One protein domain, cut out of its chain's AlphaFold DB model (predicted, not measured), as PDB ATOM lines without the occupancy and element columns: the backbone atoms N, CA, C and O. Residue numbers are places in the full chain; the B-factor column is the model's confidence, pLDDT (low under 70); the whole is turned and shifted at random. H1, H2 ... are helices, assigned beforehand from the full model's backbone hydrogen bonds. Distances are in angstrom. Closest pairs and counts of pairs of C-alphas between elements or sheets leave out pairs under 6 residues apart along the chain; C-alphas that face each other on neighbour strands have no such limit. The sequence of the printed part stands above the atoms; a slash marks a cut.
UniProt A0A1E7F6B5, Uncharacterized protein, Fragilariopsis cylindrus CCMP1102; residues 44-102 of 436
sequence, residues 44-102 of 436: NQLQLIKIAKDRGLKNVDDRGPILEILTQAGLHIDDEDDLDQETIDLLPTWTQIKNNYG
ATOM      1  N   ASN A  44      26.089  -0.150  22.585       95.44
ATOM      2  CA  ASN A  44      27.066  -0.594  23.579       95.44
ATOM      3  C   ASN A  44      28.090  -1.571  22.973       95.44
ATOM      4  O   ASN A  44      29.293  -1.386  23.119       95.44
ATOM      5  N   GLN A  45      27.636  -2.571  22.213       96.94
ATOM      6  CA  GLN A  45      28.527  -3.536  21.557       96.94
ATOM      7  C   GLN A  45      29.446  -2.871  20.523       96.94
ATOM      8  O   GLN A  45      30.630  -3.195  20.455       96.94
ATOM      9  N   LEU A  46      28.930  -1.916  19.741       97.56
ATOM     10  CA  LEU A  46      29.738  -1.131  18.800       97.56
ATOM     11  C   LEU A  46      30.789  -0.281  19.524       97.56
ATOM     12  O   LEU A  46      31.927  -0.193  19.063       97.56
ATOM     13  N   GLN A  47      30.427   0.313  20.663       97.44
ATOM     14  CA  GLN A  47      31.355   1.066  21.501       97.44
ATOM     15  C   GLN A  47      32.464   0.167  22.065       97.44
ATOM     16  O   GLN A  47      33.633   0.527  21.953       97.44
ATOM     17  N   LEU A  48      32.131  -1.014  22.596       97.19
ATOM     18  CA  LEU A  48      33.116  -1.975  23.109       97.19
ATOM     19  C   LEU A  48      34.081  -2.455  22.013       97.19
ATOM     20  O   LEU A  48      35.288  -2.511  22.237       97.19
ATOM     21  N   ILE A  49      33.574  -2.733  20.805       97.94
ATOM     22  CA  ILE A  49      34.414  -3.080  19.646       97.94
ATOM     23  C   ILE A  49      35.359  -1.931  19.293       97.94
ATOM     24  O   ILE A  49      36.529  -2.170  18.996       97.94
ATOM     25  N   LYS A  50      34.868  -0.687  19.319       98.00
ATOM     26  CA  LYS A  50      35.700   0.488  19.054       98.00
ATOM     27  C   LYS A  50      36.829   0.608  20.082       98.00
ATOM     28  O   LYS A  50      37.975   0.719  19.670       98.00
ATOM     29  N   ILE A  51      36.523   0.506  21.380       97.69
ATOM     30  CA  ILE A  51      37.529   0.554  22.457       97.69
ATOM     31  C   ILE A  51      38.597  -0.525  22.246       97.69
ATOM     32  O   ILE A  51      39.791  -0.237  22.309       97.69
ATOM     33  N   ALA A  52      38.184  -1.751  21.919       97.44
ATOM     34  CA  ALA A  52      39.116  -2.840  21.654       97.44
ATOM     35  C   ALA A  52      40.048  -2.542  20.463       97.44
ATOM     36  O   ALA A  52      41.254  -2.768  20.545       97.44
ATOM     37  N   LYS A  53      39.510  -1.992  19.366       97.81
ATOM     38  CA  LYS A  53      40.313  -1.584  18.202       97.81
ATOM     39  C   LYS A  53      41.269  -0.442  18.521       97.81
ATOM     40  O   LYS A  53      42.407  -0.478  18.065       97.81
ATOM     41  N   ASP A  54      40.824   0.537  19.305       97.81
ATOM     42  CA  ASP A  54      41.646   1.672  19.728       97.81
ATOM     43  C   ASP A  54      42.825   1.197  20.612       97.81
ATOM     44  O   ASP A  54      43.919   1.751  20.518       97.81
ATOM     45  N   ARG A  55      42.655   0.100  21.371       97.00
ATOM     46  CA  ARG A  55      43.737  -0.623  22.076       97.00
ATOM     47  C   ARG A  55      44.643  -1.476  21.175       97.00
ATOM     48  O   ARG A  55      45.586  -2.096  21.659       97.00
ATOM     49  N   GLY A  56      44.367  -1.553  19.876       97.31
ATOM     50  CA  GLY A  56      45.116  -2.390  18.937       97.31
ATOM     51  C   GLY A  56      44.732  -3.874  18.955       97.31
ATOM     52  O   GLY A  56      45.429  -4.676  18.325       97.31
ATOM     53  N   LEU A  57      43.630  -4.249  19.622       96.44
ATOM     54  CA  LEU A  57      43.139  -5.625  19.620       96.44
ATOM     55  C   LEU A  57      42.565  -5.994  18.246       96.44
ATOM     56  O   LEU A  57      41.835  -5.229  17.605       96.44
ATOM     57  N   LYS A  58      42.891  -7.198  17.782       97.94
ATOM     58  CA  LYS A  58      42.518  -7.724  16.463       97.94
ATOM     59  C   LYS A  58      41.341  -8.689  16.566       97.94
ATOM     60  O   LYS A  58      41.012  -9.194  17.632       97.94
ATOM     61  N   ASN A  59      40.706  -8.959  15.424       96.38
ATOM     62  CA  ASN A  59      39.618  -9.936  15.280       96.38
ATOM     63  C   ASN A  59      38.341  -9.634  16.099       96.38
ATOM     64  O   ASN A  59      37.503 -10.507  16.291       96.38
ATOM     65  N   VAL A  60      38.119  -8.407  16.561       97.50
ATOM     66  CA  VAL A  60      37.020  -8.108  17.505       97.50
ATOM     67  C   VAL A  60      35.638  -7.869  16.878       97.50
ATOM     68  O   VAL A  60      34.645  -7.815  17.598       97.50
ATOM     69  N   ASP A  61      35.538  -7.762  15.550       96.94
ATOM     70  CA  ASP A  61      34.308  -7.319  14.862       96.94
ATOM     71  C   ASP A  61      33.074  -8.197  15.119       96.94
ATOM     72  O   ASP A  61      31.966  -7.684  15.259       96.94
ATOM     73  N   ASP A  62      33.258  -9.514  15.225       96.62
ATOM     74  CA  ASP A  62      32.180 -10.472  15.512       96.62
ATOM     75  C   ASP A  62      32.171 -10.902  16.990       96.62
ATOM     76  O   ASP A  62      31.686 -11.976  17.326       96.62
ATOM     77  N   ARG A  63      32.747 -10.102  17.897       97.44
ATOM     78  CA  ARG A  63      32.843 -10.422  19.336       97.44
ATOM     79  C   ARG A  63      32.090  -9.444  20.239       97.44
ATOM     80  O   ARG A  63      32.096  -9.634  21.448       97.44
ATOM     81  N   GLY A  64      31.375  -8.461  19.682       97.38
ATOM     82  CA  GLY A  64      30.619  -7.456  20.448       97.38
ATOM     83  C   GLY A  64      29.773  -8.023  21.603       97.38
ATOM     84  O   GLY A  64      29.960  -7.588  22.736       97.38
ATOM     85  N   PRO A  65      28.900  -9.026  21.373       97.62
ATOM     86  CA  PRO A  65      28.116  -9.638  22.452       97.62
ATOM     87  C   PRO A  65      28.964 -10.346  23.522       97.62
ATOM     88  O   PRO A  65      28.619 -10.318  24.699       97.62
ATOM     89  N   ILE A  66      30.095 -10.950  23.138       97.94
ATOM     90  CA  ILE A  66      31.024 -11.590  24.081       97.94
ATOM     91  C   ILE A  66      31.710 -10.537  24.955       97.94
ATOM     92  O   ILE A  66      31.783 -10.711  26.169       97.94
ATOM     93  N   LEU A  67      32.154  -9.428  24.357       96.94
ATOM     94  CA  LEU A  67      32.723  -8.299  25.095       96.94
ATOM     95  C   LEU A  67      31.711  -7.729  26.095       96.94
ATOM     96  O   LEU A  67      32.061  -7.473  27.240       96.94
ATOM     97  N   GLU A  68      30.440  -7.607  25.703       96.56
ATOM     98  CA  GLU A  68      29.379  -7.151  26.605       96.56
ATOM     99  C   GLU A  68      29.162  -8.101  27.795       96.56
ATOM    100  O   GLU A  68      29.026  -7.630  28.923       96.56
ATOM    101  N   ILE A  69      29.188  -9.423  27.584       96.44
ATOM    102  CA  ILE A  69      29.110 -10.421  28.670       96.44
ATOM    103  C   ILE A  69      30.281 -10.266  29.648       96.44
ATOM    104  O   ILE A  69      30.082 -10.309  30.863       96.44
ATOM    105  N   LEU A  70      31.498 -10.080  29.128       95.12
ATOM    106  CA  LEU A  70      32.705  -9.899  29.936       95.12
ATOM    107  C   LEU A  70      32.626  -8.609  30.761       95.12
ATOM    108  O   LEU A  70      32.799  -8.657  31.978       95.12
ATOM    109  N   THR A  71      32.219  -7.496  30.148       94.00
ATOM    110  CA  THR A  71      31.984  -6.228  30.856       94.00
ATOM    111  C   THR A  71      30.895  -6.364  31.920       94.00
ATOM    112  O   THR A  71      31.060  -5.897  33.046       94.00
ATOM    113  N   GLN A  72      29.804  -7.080  31.632       94.06
ATOM    114  CA  GLN A  72      28.761  -7.366  32.622       94.06
ATOM    115  C   GLN A  72      29.265  -8.220  33.792       94.06
ATOM    116  O   GLN A  72      28.660  -8.198  34.867       94.06
ATOM    117  N   ALA A  73      30.355  -8.962  33.606       93.38
ATOM    118  CA  ALA A  73      31.016  -9.739  34.644       93.38
ATOM    119  C   ALA A  73      32.061  -8.930  35.440       93.38
ATOM    120  O   ALA A  73      32.585  -9.444  36.429       93.38
ATOM    121  N   GLY A  74      32.317  -7.676  35.050       92.44
ATOM    122  CA  GLY A  74      33.352  -6.815  35.625       92.44
ATOM    123  C   GLY A  74      34.741  -7.029  35.024       92.44
ATOM    124  O   GLY A  74      35.713  -6.757  35.711       92.44
ATOM    125  N   LEU A  75      34.824  -7.567  33.800       91.31
ATOM    126  CA  LEU A  75      36.061  -7.673  33.021       91.31
ATOM    127  C   LEU A  75      36.040  -6.603  31.927       91.31
ATOM    128  O   LEU A  75      35.207  -6.641  31.011       91.31
ATOM    129  N   HIS A  76      36.917  -5.622  32.054       90.06
ATOM    130  CA  HIS A  76      36.885  -4.378  31.306       90.06
ATOM    131  C   HIS A  76      37.809  -4.437  30.087       90.06
ATOM    132  O   HIS A  76      38.992  -4.738  30.183       90.06
ATOM    133  N   ILE A  77      37.264  -4.152  28.897       92.06
ATOM    134  CA  ILE A  77      38.032  -4.185  27.640       92.06
ATOM    135  C   ILE A  77      39.001  -3.009  27.509       92.06
ATOM    136  O   ILE A  77      39.782  -2.978  26.570       92.06
ATOM    137  N   ASP A  78      38.957  -2.024  28.393       91.62
ATOM    138  CA  ASP A  78      39.933  -0.942  28.511       91.62
ATOM    139  C   ASP A  78      41.075  -1.264  29.489       91.62
ATOM    140  O   ASP A  78      42.091  -0.574  29.457       91.62
ATOM    141  N   ASP A  79      40.956  -2.340  30.273       89.31
ATOM    142  CA  ASP A  79      41.985  -2.813  31.201       89.31
ATOM    143  C   ASP A  79      42.864  -3.900  30.543       89.31
ATOM    144  O   ASP A  79      42.374  -4.873  29.956       89.31
ATOM    145  N   GLU A  80      44.185  -3.707  30.579       85.75
ATOM    146  CA  GLU A  80      45.171  -4.649  30.036       85.75
ATOM    147  C   GLU A  80      45.308  -5.921  30.868       85.75
ATOM    148  O   GLU A  80      45.589  -6.974  30.293       85.75
ATOM    149  N   ASP A  81      45.036  -5.850  32.171       84.88
ATOM    150  CA  ASP A  81      45.127  -7.001  33.067       84.88
ATOM    151  C   ASP A  81      43.907  -7.933  32.938       84.88
ATOM    152  O   ASP A  81      43.993  -9.123  33.259       84.88
ATOM    153  N   ASP A  82      42.779  -7.420  32.434       85.81
ATOM    154  CA  ASP A  82      41.546  -8.193  32.258       85.81
ATOM    155  C   ASP A  82      41.504  -8.959  30.930       85.81
ATOM    156  O   ASP A  82      41.074 -10.118  30.899       85.81
ATOM    157  N   LEU A  83      41.884  -8.310  29.819       89.88
ATOM    158  CA  LEU A  83      41.777  -8.864  28.465       89.88
ATOM    159  C   LEU A  83      42.966  -8.451  27.584       89.88
ATOM    160  O   LEU A  83      43.102  -7.292  27.176       89.88
ATOM    161  N   ASP A  84      43.777  -9.444  27.221       91.19
ATOM    162  CA  ASP A  84      44.888  -9.328  26.278       91.19
ATOM    163  C   ASP A  84      44.553  -9.928  24.898       91.19
ATOM    164  O   ASP A  84      43.506 -10.547  24.681       91.19
ATOM    165  N   GLN A  85      45.449  -9.734  23.925       95.06
ATOM    166  CA  GLN A  85      45.251 -10.237  22.563       95.06
ATOM    167  C   GLN A  85      45.143 -11.771  22.511       95.06
ATOM    168  O   GLN A  85      44.325 -12.288  21.751       95.06
ATOM    169  N   GLU A  86      45.927 -12.493  23.320       93.56
ATOM    170  CA  GLU A  86      45.894 -13.960  23.377       93.56
ATOM    171  C   GLU A  86      44.508 -14.456  23.810       93.56
ATOM    172  O   GLU A  86      43.907 -15.311  23.154       93.56
ATOM    173  N   THR A  87      43.948 -13.857  24.860       92.38
ATOM    174  CA  THR A  87      42.603 -14.169  25.343       92.38
ATOM    175  C   THR A  87      41.546 -13.857  24.286       92.38
ATOM    176  O   THR A  87      40.662 -14.682  24.044       92.38
ATOM    177  N   ILE A  88      41.636 -12.703  23.612       95.69
ATOM    178  CA  ILE A  88      40.701 -12.322  22.537       95.69
ATOM    179  C   ILE A  88      40.700 -13.339  21.392       95.69
ATOM    180  O   ILE A  88      39.629 -13.689  20.885       95.69
ATOM    181  N   ASP A  89      41.872 -13.832  20.997       95.44
ATOM    182  CA  ASP A  89      41.991 -14.798  19.906       95.44
ATOM    183  C   ASP A  89      41.406 -16.172  20.272       95.44
ATOM    184  O   ASP A  89      40.851 -16.848  19.401       95.44
ATOM    185  N   LEU A  90      41.440 -16.553  21.556       95.38
ATOM    186  CA  LEU A  90      40.813 -17.780  22.061       95.38
ATOM    187  C   LEU A  90      39.290 -17.668  22.231       95.38
ATOM    188  O   LEU A  90      38.592 -18.685  22.197       95.38
ATOM    189  N   LEU A  91      38.753 -16.460  22.439       96.44
ATOM    190  CA  LEU A  91      37.312 -16.260  22.596       96.44
ATOM    191  C   LEU A  91      36.560 -16.600  21.300       96.44
ATOM    192  O   LEU A  91      37.008 -16.227  20.212       96.44
ATOM    193  N   PRO A  92      35.376 -17.230  21.397       97.38
ATOM    194  CA  PRO A  92      34.560 -17.532  20.231       97.38
ATOM    195  C   PRO A  92      34.027 -16.250  19.586       97.38
ATOM    196  O   PRO A  92      33.771 -15.248  20.258       97.38
ATOM    197  N   THR A  93      33.774 -16.298  18.283       97.44
ATOM    198  CA  THR A  93      32.963 -15.278  17.620       97.44
ATOM    199  C   THR A  93      31.474 -15.532  17.854       97.44
ATOM    200  O   THR A  93      31.033 -16.660  18.092       97.44
ATOM    201  N   TRP A  94      30.651 -14.494  17.744       97.56
ATOM    202  CA  TRP A  94      29.205 -14.612  17.888       97.56
ATOM    203  C   TRP A  94      28.583 -15.476  16.791       97.56
ATOM    204  O   TRP A  94      27.616 -16.197  17.032       97.56
ATOM    205  N   THR A  95      29.158 -15.476  15.587       96.44
ATOM    206  CA  THR A  95      28.771 -16.408  14.523       96.44
ATOM    207  C   THR A  95      28.998 -17.863  14.934       96.44
ATOM    208  O   THR A  95      28.107 -18.683  14.717       96.44
ATOM    209  N   GLN A  96      30.120 -18.191  15.585       96.31
ATOM    210  CA  GLN A  96      30.346 -19.542  16.118       96.31
ATOM    211  C   GLN A  96      29.289 -19.914  17.168       96.31
ATOM    212  O   GLN A  96      28.704 -20.995  17.081       96.31
ATOM    213  N   ILE A  97      28.959 -19.002  18.092       97.12
ATOM    214  CA  ILE A  97      27.893 -19.219  19.087       97.12
ATOM    215  C   ILE A  97      26.546 -19.499  18.414       97.12
ATOM    216  O   ILE A  97      25.894 -20.494  18.732       97.12
ATOM    217  N   LYS A  98      26.148 -18.678  17.434       96.31
ATOM    218  CA  LYS A  98      24.891 -18.863  16.694       96.31
ATOM    219  C   LYS A  98      24.850 -20.179  15.924       96.31
ATOM    220  O   LYS A  98      23.801 -20.817  15.877       96.31
ATOM    221  N   ASN A  99      25.967 -20.594  15.336       95.25
ATOM    222  CA  ASN A  99      26.051 -21.862  14.612       95.25
ATOM    223  C   ASN A  99      25.896 -23.067  15.547       95.25
ATOM    224  O   ASN A  99      25.259 -24.052  15.169       95.25
ATOM    225  N   ASN A 100      26.446 -22.969  16.761       94.44
ATOM    226  CA  ASN A 100      26.401 -24.040  17.752       94.44
ATOM    227  C   ASN A 100      25.046 -24.126  18.466       94.44
ATOM    228  O   ASN A 100      24.519 -25.225  18.628       94.44
ATOM    229  N   TYR A 101      24.474 -22.990  18.873       96.44
ATOM    230  CA  TYR A 101      23.334 -22.961  19.802       96.44
ATOM    231  C   TYR A 101      22.102 -22.210  19.290       96.44
ATOM    232  O   TYR A 101      21.045 -22.300  19.913       96.44
ATOM    233  N   GLY A 102      22.194 -21.520  18.154       96.31
ATOM    234  CA  GLY A 102      21.133 -20.666  17.624       96.31
ATOM    235  C   GLY A 102      21.264 -19.204  18.060       96.31
ATOM    236  O   GLY A 102      22.107 -18.835  18.871       96.31
TER     237      GLY A 102
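AT A GLANCE: This is residues 44 to 102 of the 436 residues of an uncharacterized protein of Fragilariopsis cylindrus CCMP1102 (UniProt A0A1E7F6B5). Two helices, H1 and H2, meet near their first residues at about a right angle, as an L, and two shorter helices, H3 and H4, follow one after the other. H3 touches no helix, while H4 lies towards one end of the long axis and the loop of residues 73 to 84 reaches Asp 81 towards the other. The printed part has 59 residues with four named helices, in the order H1, H2, H3, H4, and no named strand; its class is all helix. It is compact, with a radius of gyration of the C-alphas of 10.8 A, and spans 31 by 21 by 19 A.

HOW THE PARTS SIT: H1, residues 44 to 54, touches H2, residues 64 to 72; their closest C-alphas, those of Gln 45 and Gly 64, are 4.6 A apart. Their lines are about perpendicular, at 84 degrees. H3, residues 85 to 90, is apart from H1 and from H2. H4, residues 94 to 101, only just touches H2, with 3 pairs of C-alphas within 8 A, the closest being those of Pro 65 and Trp 94 at 6.8 A. H2 and H4 are about perpendicular, at 85 degrees. H4 is apart from H1 and from H3. In H1, H2, H3 and H4 every O i to N i+4 pair is within hydrogen-bond range.

IN THESE COORDINATES: H1 begins at C-alpha 44, (27.066, -0.594, 23.579), and is 15.2 A long from first to last C-alpha. H2 is 12.3 A long, H3 8.8 A and H4 10.4 A. H4 ends at C-alpha 101, (23.334, -22.961, 19.802).

THE WHOLE: The two C-alphas farthest apart, those of Asp 81 and Gly 102, are 31.6 A apart. The link from H1 to H2 is short, that from H2 to H3 is long with 12 residues, and that from H3 to H4 is tight. The printed part has no cut, and no printed residue is under 70 in pLDDT.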